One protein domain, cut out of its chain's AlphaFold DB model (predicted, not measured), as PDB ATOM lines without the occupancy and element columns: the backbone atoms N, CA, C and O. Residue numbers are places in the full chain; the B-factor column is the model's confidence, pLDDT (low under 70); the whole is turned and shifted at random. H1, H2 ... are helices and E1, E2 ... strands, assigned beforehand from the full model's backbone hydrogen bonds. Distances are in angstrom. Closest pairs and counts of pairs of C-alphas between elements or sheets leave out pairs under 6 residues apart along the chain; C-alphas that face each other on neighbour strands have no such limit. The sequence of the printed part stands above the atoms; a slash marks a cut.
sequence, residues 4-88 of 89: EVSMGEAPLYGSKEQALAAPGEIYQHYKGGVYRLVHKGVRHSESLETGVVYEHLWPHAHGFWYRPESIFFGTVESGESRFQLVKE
ATOM      1  N   GLU A   4     130.147 186.836 231.162       61.09
ATOM      2  CA  GLU A   4     130.533 187.364 229.851       61.09
ATOM      3  C   GLU A   4     129.275 187.565 228.998       61.09
ATOM      4  O   GLU A   4     128.418 186.683 228.926       61.09
ATOM      5  N   VAL A   5     129.188 188.713 228.330       67.75
ATOM      6  CA  VAL A   5     128.262 188.947 227.217       67.75
ATOM      7  C   VAL A   5     129.102 189.212 225.970       67.75
ATOM      8  O   VAL A   5     129.679 190.292 225.845       67.75
ATOM      9  N   SER A   6     129.193 188.241 225.060       70.81
ATOM     10  CA  SER A   6     129.919 188.388 223.789       70.81
ATOM     11  C   SER A   6     129.035 189.089 222.746       70.81
ATOM     12  O   SER A   6     127.863 188.745 222.589       70.81
ATOM     13  N   MET A   7     129.583 190.070 222.023       73.56
ATOM     14  CA  MET A   7     128.863 190.854 221.001       73.56
ATOM     15  C   MET A   7     129.299 190.546 219.556       73.56
ATOM     16  O   MET A   7     128.783 191.150 218.617       73.56
ATOM     17  N   GLY A   8     130.215 189.593 219.356       72.75
ATOM     18  CA  GLY A   8     130.674 189.130 218.043       72.75
ATOM     19  C   GLY A   8     131.902 188.219 218.147       72.75
ATOM     20  O   GLY A   8     132.389 187.968 219.244       72.75
ATOM     21  N   GLU A   9     132.418 187.734 217.013       83.56
ATOM     22  CA  GLU A   9     133.625 186.878 216.969       83.56
ATOM     23  C   GLU A   9     134.936 187.675 216.817       83.56
ATOM     24  O   GLU A   9     136.027 187.131 216.983       83.56
ATOM     25  N   ALA A  10     134.841 188.973 216.520       90.94
ATOM     26  CA  ALA A  10     135.973 189.858 216.256       90.94
ATOM     27  C   ALA A  10     136.185 190.877 217.392       90.94
ATOM     28  O   ALA A  10     135.232 191.198 218.112       90.94
ATOM     29  N   PRO A  11     137.410 191.409 217.563       95.75
ATOM     30  CA  PRO A  11     137.641 192.557 218.434       95.75
ATOM     31  C   PRO A  11     136.905 193.802 217.929       95.75
ATOM     32  O   PRO A  11     136.618 193.932 216.739       95.75
ATOM     33  N   LEU A  12     136.640 194.745 218.835       95.88
ATOM     34  CA  LEU A  12     135.975 196.006 218.494       95.88
ATOM     35  C   LEU A  12     136.885 196.932 217.674       95.88
ATOM     36  O   LEU A  12     136.414 197.668 216.809       95.88
ATOM     37  N   TYR A  13     138.189 196.891 217.943       97.00
ATOM     38  CA  TYR A  13     139.198 197.650 217.207       97.00
ATOM     39  C   TYR A  13     140.141 196.708 216.457       97.00
ATOM     40  O   TYR A  13     140.423 195.603 216.914       97.00
ATOM     41  N   GLY A  14     140.647 197.145 215.301       96.00
ATOM     42  CA  GLY A  14     141.502 196.323 214.436       96.00
ATOM     43  C   GLY A  14     142.951 196.212 214.916       96.00
ATOM     44  O   GLY A  14     143.654 195.275 214.541       96.00
ATOM     45  N   SER A  15     143.407 197.141 215.760       97.50
ATOM     46  CA  SER A  15     144.753 197.127 216.338       97.50
ATOM     47  C   SER A  15     144.765 197.564 217.801       97.50
ATOM     48  O   SER A  15     143.832 198.207 218.296       97.50
ATOM     49  N   LYS A  16     145.864 197.250 218.490       97.44
ATOM     50  CA  LYS A  16     146.084 197.667 219.875       97.44
ATOM     51  C   LYS A  16     146.136 199.190 220.004       97.44
ATOM     52  O   LYS A  16     145.565 199.740 220.937       97.44
ATOM     53  N   GLU A  17     146.783 199.876 219.066       97.81
ATOM     54  CA  GLU A  17     146.929 201.338 219.053       97.81
ATOM     55  C   GLU A  17     145.567 202.023 218.932       97.81
ATOM     56  O   GLU A  17     145.289 202.982 219.650       97.81
ATOM     57  N   GLN A  18     144.685 201.490 218.078       97.88
ATOM     58  CA  GLN A  18     143.310 201.973 217.958       97.88
ATOM     59  C   GLN A  18     142.528 201.774 219.263       97.88
ATOM     60  O   GLN A  18     141.838 202.690 219.706       97.88
ATOM     61  N   ALA A  19     142.673 200.610 219.904       97.94
ATOM     62  CA  ALA A  19     142.019 200.321 221.178       97.94
ATOM     63  C   ALA A  19     142.522 201.224 222.319       97.94
ATOM     64  O   ALA A  19     141.726 201.696 223.123       97.94
ATOM     65  N   LEU A  20     143.828 201.508 222.380       97.81
ATOM     66  CA  LEU A  20     144.416 202.427 223.364       97.81
ATOM     67  C   LEU A  20     143.958 203.880 223.156       97.81
ATOM     68  O   LEU A  20     143.853 204.642 224.114       97.81
ATOM     69  N   ALA A  21     143.664 204.262 221.911       97.44
ATOM     70  CA  ALA A  21     143.155 205.586 221.565       97.44
ATOM     71  C   ALA A  21     141.634 205.739 221.758       97.44
ATOM     72  O   ALA A  21     141.126 206.862 221.671       97.44
ATOM     73  N   ALA A  22     140.910 204.649 222.039       97.50
ATOM     74  CA  ALA A  22     139.457 204.635 222.186       97.50
ATOM     75  C   ALA A  22     138.951 205.659 223.230       97.50
ATOM     76  O   ALA A  22     139.681 206.026 224.156       97.50
ATOM     77  N   PRO A  23     137.715 206.172 223.094       97.38
ATOM     78  CA  PRO A  23     137.138 207.091 224.071       97.38
ATOM     79  C   PRO A  23     136.790 206.376 225.383       97.38
ATOM     80  O   PRO A  23     136.337 205.227 225.359       97.38
ATOM     81  N   GLY A  24     136.922 207.098 226.500       97.12
ATOM     82  CA  GLY A  24     136.664 206.615 227.859       97.12
ATOM     83  C   GLY A  24     137.936 206.251 228.628       97.12
ATOM     84  O   GLY A  24     139.048 206.435 228.139       97.12
ATOM     85  N   GLU A  25     137.748 205.723 229.838       98.31
ATOM     86  CA  GLU A  25     138.843 205.229 230.675       98.31
ATOM     87  C   GLU A  25     139.339 203.873 230.162       98.31
ATOM     88  O   GLU A  25     138.596 202.880 230.167       98.31
ATOM     89  N   ILE A  26     140.598 203.822 229.729       98.50
ATOM     90  CA  ILE A  26     141.198 202.633 229.121       98.50
ATOM     91  C   ILE A  26     142.171 201.982 230.094       98.50
ATOM     92  O   ILE A  26     143.064 202.626 230.646       98.50
ATOM     93  N   TYR A  27     142.019 200.672 230.242       98.50
ATOM     94  CA  TYR A  27     142.866 199.812 231.047       98.50
ATOM     95  C   TYR A  27     143.542 198.759 230.168       98.50
ATOM     96  O   TYR A  27     142.915 198.142 229.303       98.50
ATOM     97  N   GLN A  28     144.818 198.498 230.429       98.25
ATOM     98  CA  GLN A  28     145.560 197.401 229.822       98.25
ATOM     99  C   GLN A  28     145.768 196.292 230.853       98.25
ATOM    100  O   GLN A  28     146.323 196.511 231.929       98.25
ATOM    101  N   HIS A  29     145.336 195.080 230.521       97.94
ATOM    102  CA  HIS A  29     145.605 193.910 231.344       97.94
ATOM    103  C   HIS A  29     147.085 193.518 231.242       97.94
ATOM    104  O   HIS A  29     147.676 193.639 230.168       97.94
ATOM    105  N   TYR A  30     147.670 192.961 232.307       96.75
ATOM    106  CA  TYR A  30     149.079 192.529 232.306       96.75
ATOM    107  C   TYR A  30     149.409 191.520 231.184       96.75
ATOM    108  O   TYR A  30     150.526 191.472 230.683       96.75
ATOM    109  N   LYS A  31     148.412 190.756 230.709       96.12
ATOM    110  CA  LYS A  31     148.552 189.854 229.542       96.12
ATOM    111  C   LYS A  31     148.451 190.546 228.173       96.12
ATOM    112  O   LYS A  31     148.457 189.867 227.154       96.12
ATOM    113  N   GLY A  32     148.308 191.867 228.125       96.69
ATOM    114  CA  GLY A  32     148.334 192.664 226.895       96.69
ATOM    115  C   GLY A  32     146.977 193.058 226.301       96.69
ATOM    116  O   GLY A  32     146.965 193.914 225.418       96.69
ATOM    117  N   GLY A  33     145.861 192.495 226.778       97.94
ATOM    118  CA  GLY A  33     144.513 192.873 226.329       97.94
ATOM    119  C   GLY A  33     144.132 194.300 226.739       97.94
ATOM    120  O   GLY A  33     144.569 194.780 227.788       97.94
ATOM    121  N   VAL A  34     143.318 194.964 225.918       98.50
ATOM    122  CA  VAL A  34     142.871 196.350 226.120       98.50
ATOM    123  C   VAL A  34     141.378 196.373 226.418       98.50
ATOM    124  O   VAL A  34     140.585 195.712 225.743       98.50
ATOM    125  N   TYR A  35     141.005 197.138 227.437       98.38
ATOM    126  CA  TYR A  35     139.658 197.168 227.985       98.38
ATOM    127  C   TYR A  35     139.225 198.598 228.294       98.38
ATOM    128  O   TYR A  35     140.049 199.429 228.671       98.38
ATOM    129  N   ARG A  36     137.927 198.867 228.194       98.44
ATOM    130  CA  ARG A  36     137.311 200.126 228.621       98.44
ATOM    131  C   ARG A  36     136.490 199.909 229.880       98.44
ATOM    132  O   ARG A  36     135.686 198.978 229.937       98.44
ATOM    133  N   LEU A  37     136.667 200.766 230.878       98.12
ATOM    134  CA  LEU A  37     135.790 200.774 232.046       98.12
ATOM    135  C   LEU A  37     134.432 201.374 231.654       98.12
ATOM    136  O   LEU A  37     134.377 202.441 231.046       98.12
ATOM    137  N   VAL A  38     133.345 200.679 231.987       97.88
ATOM    138  CA  VAL A  38     131.970 201.095 231.654       97.88
ATOM    139  C   VAL A  38     131.260 201.586 232.908       97.88
ATOM    140  O   VAL A  38     130.722 202.688 232.937       97.88
ATOM    141  N   HIS A  39     131.305 200.778 233.968       97.44
ATOM    142  CA  HIS A  39     130.764 201.129 235.274       97.44
ATOM    143  C   HIS A  39     131.701 200.673 236.388       97.44
ATOM    144  O   HIS A  39     132.249 199.571 236.354       97.44
ATOM    145  N   LYS A  40     131.816 201.513 237.413       97.00
ATOM    146  CA  LYS A  40     132.475 201.227 238.688       97.00
ATOM    147  C   LYS A  40     131.428 201.275 239.802       97.00
ATOM    148  O   LYS A  40     130.427 201.975 239.658       97.00
ATOM    149  N   GLY A  41     131.627 200.541 240.893       96.75
ATOM    150  CA  GLY A  41     130.690 200.531 242.015       96.75
ATOM    151  C   GLY A  41     129.421 199.700 241.789       96.75
ATOM    152  O   GLY A  41     128.423 199.911 242.480       96.75
ATOM    153  N   VAL A  42     129.421 198.766 240.833       96.94
ATOM    154  CA  VAL A  42     128.255 197.917 240.535       96.94
ATOM    155  C   VAL A  42     128.094 196.863 241.625       96.94
ATOM    156  O   VAL A  42     129.060 196.203 242.004       96.94
ATOM    157  N   ARG A  43     126.874 196.681 242.137       96.44
ATOM    158  CA  ARG A  43     126.580 195.708 243.195       96.44
ATOM    159  C   ARG A  43     126.129 194.376 242.595       96.44
ATOM    160  O   ARG A  43     125.127 194.335 241.886       96.44
ATOM    161  N   HIS A  44     126.833 193.292 242.910       93.88
ATOM    162  CA  HIS A  44     126.394 191.941 242.561       93.88
ATOM    163  C   HIS A  44     125.206 191.540 243.445       93.88
ATOM    164  O   HIS A  44     125.310 191.591 244.667       93.88
ATOM    165  N   SER A  45     124.071 191.171 242.851       93.81
ATOM    166  CA  SER A  45     122.816 190.965 243.592       93.81
ATOM    167  C   SER A  45     122.862 189.777 244.552       93.81
ATOM    168  O   SER A  45     122.278 189.856 245.628       93.81
ATOM    169  N   GLU A  46     123.563 188.699 244.191       94.44
ATOM    170  CA  GLU A  46     123.617 187.487 245.018       94.44
ATOM    171  C   GLU A  46     124.642 187.592 246.152       94.44
ATOM    172  O   GLU A  46     124.360 187.211 247.282       94.44
ATOM    173  N   SER A  47     125.840 188.114 245.860       94.12
ATOM    174  CA  SER A  47     126.943 188.173 246.838       94.12
ATOM    175  C   SER A  47     127.066 189.515 247.554       94.12
ATOM    176  O   SER A  47     127.815 189.628 248.519       94.12
ATOM    177  N   LEU A  48     126.357 190.545 247.082       94.81
ATOM    178  CA  LEU A  48     126.470 191.931 247.541       94.81
ATOM    179  C   LEU A  48     127.890 192.507 247.436       94.81
ATOM    180  O   LEU A  48     128.183 193.551 248.025       94.81
ATOM    181  N   GLU A  49     128.773 191.887 246.658       95.94
ATOM    182  CA  GLU A  49     130.107 192.412 246.392       95.94
ATOM    183  C   GLU A  49     130.043 193.609 245.440       95.94
ATOM    184  O   GLU A  49     129.148 193.719 244.601       95.94
ATOM    185  N   THR A  50     131.006 194.519 245.584       97.69
ATOM    186  CA  THR A  50     131.164 195.657 244.672       97.69
ATOM    187  C   THR A  50     132.137 195.277 243.561       97.69
ATOM    188  O   THR A  50     133.213 194.727 243.819       97.69
ATOM    189  N   GLY A  51     131.762 195.562 242.319       97.81
ATOM    190  CA  GLY A  51     132.536 195.233 241.133       97.81
ATOM    191  C   GLY A  51     132.501 196.308 240.061       97.81
ATOM    192  O   GLY A  51     131.835 197.338 240.174       97.81
ATOM    193  N   VAL A  52     133.236 196.026 238.994       98.06
ATOM    194  CA  VAL A  52     133.255 196.803 237.762       98.06
ATOM    195  C   VAL A  52     132.566 196.038 236.639       98.06
ATOM    196  O   VAL A  52     132.615 194.805 236.589       98.06
ATOM    197  N   VAL A  53     131.982 196.787 235.710       97.81
ATOM    198  CA  VAL A  53     131.638 196.307 234.372       97.81
ATOM    199  C   VAL A  53     132.601 196.955 233.390       97.81
ATOM    200  O   VAL A  53     132.784 198.175 233.403       97.81
ATOM    201  N   TYR A  54     133.231 196.138 232.556       97.62
ATOM    202  CA  TYR A  54     134.215 196.588 231.581       97.62
ATOM    203  C   TYR A  54     134.018 195.890 230.238       97.62
ATOM    204  O   TYR A  54     133.458 194.798 230.151       97.62
ATOM    205  N   GLU A  55     134.472 196.551 229.185       97.62
ATOM    206  CA  GLU A  55     134.308 196.154 227.795       97.62
ATOM    207  C   GLU A  55     135.656 195.739 227.218       97.62
ATOM    208  O   GLU A  55     136.655 196.440 227.378       97.62
ATOM    209  N   HIS A  56     135.701 194.597 226.548       97.44
ATOM    210  CA  HIS A  56     136.905 194.092 225.909       97.44
ATOM    211  C   HIS A  56     137.062 194.649 224.497       97.44
ATOM    212  O   HIS A  56     136.234 194.384 223.633       97.44
ATOM    213  N   LEU A  57     138.134 195.401 224.256       97.88
ATOM    214  CA  LEU A  57     138.332 196.137 223.010       97.88
ATOM    215  C   LEU A  57     139.188 195.371 221.988       97.88
ATOM    216  O   LEU A  57     138.914 195.447 220.789       97.88
ATOM    217  N   TRP A  58     140.234 194.679 222.457       98.06
ATOM    218  CA  TRP A  58     141.251 193.998 221.638       98.06
ATOM    219  C   TRP A  58     142.116 193.056 222.512       98.06
ATOM    220  O   TRP A  58     142.411 193.436 223.651       98.06
ATOM    221  N   PRO A  59     142.616 191.891 222.029       97.12
ATOM    222  CA  PRO A  59     142.597 191.391 220.642       97.12
ATOM    223  C   PRO A  59     141.490 190.394 220.302       97.12
ATOM    224  O   PRO A  59     141.285 190.090 219.131       97.12
ATOM    225  N   HIS A  60     140.827 189.825 221.303       94.94
ATOM    226  CA  HIS A  60     139.791 188.806 221.093       94.94
ATOM    227  C   HIS A  60     138.409 189.433 220.891       94.94
ATOM    228  O   HIS A  60     138.264 190.653 220.951       94.94
ATOM    229  N   ALA A  61     137.414 188.567 220.698       95.12
ATOM    230  CA  ALA A  61     136.001 188.904 220.604       95.12
ATOM    231  C   ALA A  61     135.582 190.033 221.561       95.12
ATOM    232  O   ALA A  61     135.903 190.026 222.758       95.12
ATOM    233  N   HIS A  62     134.870 191.009 221.004       95.38
ATOM    234  CA  HIS A  62     134.260 192.099 221.752       95.38
ATOM    235  C   HIS A  62     133.182 191.567 222.702       95.38
ATOM    236  O   HIS A  62     132.384 190.695 222.348       95.38
ATOM    237  N   GLY A  63     133.148 192.110 223.916       95.69
ATOM    238  CA  GLY A  63     132.156 191.729 224.913       95.69
ATOM    239  C   GLY A  63     132.297 192.477 226.229       95.69
ATOM    240  O   GLY A  63     133.297 193.155 226.473       95.69
ATOM    241  N   PHE A  64     131.293 192.331 227.089       96.50
ATOM    242  CA  PHE A  64     131.233 192.952 228.411       96.50
ATOM    243  C   PHE A  64     131.409 191.919 229.515       96.50
ATOM    244  O   PHE A  64     130.929 190.790 229.419       96.50
ATOM    245  N   TRP A  65     132.084 192.339 230.579       96.31
ATOM    246  CA  TRP A  65     132.488 191.477 231.675       96.31
ATOM    247  C   TRP A  65     132.225 192.147 233.013       96.31
ATOM    248  O   TRP A  65     132.480 193.340 233.179       96.31
ATOM    249  N   TYR A  66     131.782 191.354 233.986       96.31
ATOM    250  CA  TYR A  66     131.781 191.742 235.394       96.31
ATOM    251  C   TYR A  66     133.019 191.193 236.107       96.31
ATOM    252  O   TYR A  66     133.400 190.031 235.915       96.31
ATOM    253  N   ARG A  67     133.615 191.997 236.994       96.50
ATOM    254  CA  ARG A  67     134.661 191.528 237.912       96.50
ATOM    255  C   ARG A  67     134.635 192.297 239.238       96.50
ATOM    256  O   ARG A  67     134.472 193.512 239.204       96.50
ATOM    257  N   PRO A  68     134.840 191.641 240.399       97.50
ATOM    258  CA  PRO A  68     134.964 192.347 241.676       97.50
ATOM    259  C   PRO A  68     136.067 193.410 241.649       97.50
ATOM    260  O   PRO A  68     137.139 193.173 241.080       97.50
ATOM    261  N   GLU A  69     135.835 194.558 242.294       97.81
ATOM    262  CA  GLU A  69     136.774 195.692 242.282       97.81
ATOM    263  C   GLU A  69     138.113 195.316 242.912       97.81
ATOM    264  O   GLU A  69     139.167 195.628 242.361       97.81
ATOM    265  N   SER A  70     138.064 194.568 244.017       96.69
ATOM    266  CA  SER A  70     139.241 194.055 244.728       96.69
ATOM    267  C   SER A  70     140.156 193.213 243.837       96.69
ATOM    268  O   SER A  70     141.361 193.153 244.063       96.69
ATOM    269  N   ILE A  71     139.596 192.577 242.806       96.56
ATOM    270  CA  ILE A  71     140.354 191.765 241.857       96.56
ATOM    271  C   ILE A  71     140.778 192.600 240.648       96.56
ATOM    272  O   ILE A  71     141.894 192.420 240.164       96.56
ATOM    273  N   PHE A  72     139.903 193.468 240.133       97.62
ATOM    274  CA  PHE A  72     140.195 194.296 238.960       97.62
ATOM    275  C   PHE A  72     141.314 195.307 239.244       97.62
ATOM    276  O   PHE A  72     142.300 195.337 238.514       97.62
ATOM    277  N   PHE A  73     141.209 196.055 240.345       97.62
ATOM    278  CA  PHE A  73     142.226 197.021 240.785       97.62
ATOM    279  C   PHE A  73     143.352 196.382 241.611       97.62
ATOM    280  O   PHE A  73     144.213 197.083 242.135       97.62
ATOM    281  N   GLY A  74     143.337 195.057 241.762       97.38
ATOM    282  CA  GLY A  74     144.373 194.319 242.473       97.38
ATOM    283  C   GLY A  74     145.629 194.091 241.633       97.38
ATOM    284  O   GLY A  74     145.686 194.381 240.435       97.38
ATOM    285  N   THR A  75     146.630 193.488 242.262       97.88
ATOM    286  CA  THR A  75     147.882 193.082 241.621       97.88
ATOM    287  C   THR A  75     147.892 191.585 241.287       97.88
ATOM    288  O   THR A  75     147.019 190.806 241.701       97.88
ATOM    289  N   VAL A  76     148.848 191.177 240.458       95.94
ATOM    290  CA  VAL A  76     149.240 189.771 240.280       95.94
ATOM    291  C   VAL A  76     150.394 189.417 241.224       95.94
ATOM    292  O   VAL A  76     150.935 190.286 241.901       95.94
ATOM    293  N   GLU A  77     150.785 188.143 241.272       94.62
ATOM    294  CA  GLU A  77     151.851 187.656 242.165       94.62
ATOM    295  C   GLU A  77     153.204 188.348 241.939       94.62
ATOM    296  O   GLU A  77     153.963 188.510 242.890       94.62
ATOM    297  N   SER A  78     153.488 188.819 240.717       94.00
ATOM    298  CA  SER A  78     154.698 189.602 240.419       94.00
ATOM    299  C   SER A  78     154.678 191.024 241.000       94.00
ATOM    300  O   SER A  78     155.677 191.730 240.910       94.00
ATOM    301  N   GLY A  79     153.561 191.460 241.591       94.81
ATOM    302  CA  GLY A  79     153.364 192.812 242.121       94.81
ATOM    303  C   GLY A  79     152.837 193.821 241.097       94.81
ATOM    304  O   GLY A  79     152.458 194.926 241.475       94.81
ATOM    305  N   GLU A  80     152.756 193.453 239.817       95.56
ATOM    306  CA  GLU A  80     152.198 194.309 238.766       95.56
ATOM    307  C   GLU A  80     150.680 194.487 238.916       95.56
ATOM    308  O   GLU A  80     149.963 193.561 239.310       95.56
ATOM    309  N   SER A  81     150.166 195.664 238.546       97.44
ATOM    310  CA  SER A  81     148.725 195.915 238.434       97.44
ATOM    311  C   SER A  81     148.090 194.926 237.458       97.44
ATOM    312  O   SER A  81     148.542 194.780 236.322       97.44
ATOM    313  N   ARG A  82     146.995 194.272 237.860       97.62
ATOM    314  CA  ARG A  82     146.283 193.346 236.970       97.62
ATOM    315  C   ARG A  82     145.723 194.069 235.747       97.62
ATOM    316  O   ARG A  82     145.833 193.549 234.636       97.62
ATOM    317  N   PHE A  83     145.131 195.239 235.976       98.12
ATOM    318  CA  PHE A  83     144.650 196.171 234.963       98.12
ATOM    319  C   PHE A  83     145.271 197.539 235.235       98.12
ATOM    320  O   PHE A  83     144.938 198.201 236.216       98.12
ATOM    321  N   GLN A  84     146.192 197.956 234.374       98.12
ATOM    322  CA  GLN A  84     146.848 199.252 234.462       98.12
ATOM    323  C   GLN A  84     146.013 200.297 233.724       98.12
ATOM    324  O   GLN A  84     145.717 200.112 232.546       98.12
ATOM    325  N   LEU A  85     145.662 201.400 234.388       98.00
ATOM    326  CA  LEU A  85     145.069 202.563 233.729       98.00
ATOM    327  C   LEU A  85     146.101 203.164 232.765       98.00
ATOM    328  O   LEU A  85     147.227 203.460 233.176       98.00
ATOM    329  N   VAL A  86     145.724 203.301 231.494       97.50
ATOM    330  CA  VAL A  86     146.588 203.823 230.417       97.50
ATOM    331  C   VAL A  86     146.041 205.099 229.781       97.50
ATOM    332  O   VAL A  86     146.799 205.829 229.150       97.50
ATOM    333  N   LYS A  87     144.747 205.385 229.956       97.31
ATOM    334  CA  LYS A  87     144.116 206.632 229.519       97.31
ATOM    335  C   LYS A  87     142.942 206.971 230.432       97.31
ATOM    336  O   LYS A  87     142.086 206.119 230.660       97.31
ATOM    337  N   GLU A  88     142.911 208.206 230.913       92.75
ATOM    338  CA  GLU A  88     141.769 208.790 231.624       92.75
ATOM    339  C   GLU A  88     140.775 209.425 230.639       92.75
ATOM    340  O   GLU A  88     141.117 209.662 229.476       92.75
TER     341      GLU A  88
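What this domain is: This is residues 4 to 88 of the 89 residues of the protein "DUF1653 domain-containing protein" of Parcubacteria group bacterium Athens0416_74 (UniProt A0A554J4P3). What is the shape? One strongly twisted antiparallel sheet of six strands, order E1 E5 E4 E3 E2 E6, makes the body and bends within its longest strand, E3; short helices H1 and H2 sit on its opposite faces. What builds it? The printed part has 85 residues with six named strands and two named helices, along the chain E1 H1 E2 E3 E4 E5 H2 E6, class mixed; E2 E3 E4 E5 form a meander, each strand the antiparallel neighbour of the one before. How compact is it? It is compact, radius of gyration of the C-alphas 12.8 A, spanning 36 by 30 by 22 A.

Where its parts are: Where are the strands? E3, residues 34 to 43, is 23.6 A long and bends by 58 degrees at residue 40. E4 is residues 50 to 58, 25.2 A, E5 63 to 68, 17.0 A, E2 26 to 29, E6 83 to 87 and E1 4 to 6, from C-alpha 4 at (130.533, 187.364, 229.851). Where are the helices? H1 is residues 16 to 21, from C-alpha 16 at (146.084, 197.667, 219.875), and H2 69 to 72.

How they stand to each other: How do strands pair? Hairpin E3 and E4 has N 53 and O 39 at 2.9 A, hairpin E4 and E5 N 65 and O 54 at 2.8 A, and hairpin E2 and E3 N 35 and O 27 at 2.9 A, within hydrogen-bond range. Edge strand E1 has N 5 and O 64 of E5 at 2.9 A; edge strand E6 has N 84 and O 28 of E2 at 2.8 A. Where do the helices sit? H1, height over the sheet 7.7 A, is only just over E3 and E2, with 3 C-alphas on each, and runs along the strands, at 15 degrees to E2 on the local plane; the closest C-alphas of H1 and E4 are Ala 19 and Leu 57, 5.9 A. H2, height 5.4 A, is over none; its closest C-alphas with E4 are Glu 69 and Gly 51, 4.4 A. Are their backbones bonded? In H1 every O i to N i+4 pair is within hydrogen-bond range; H2 is too short for one.

The domain as a whole: How large is it? The farthest C-alphas, of Glu 17 and Glu 46, are 37.5 A apart. Is it continuous? The printed part has no cut, and no link is long. Where is confidence low? Residues 4 to 5 are under 70; mean pLDDT of the printed part is 95.0.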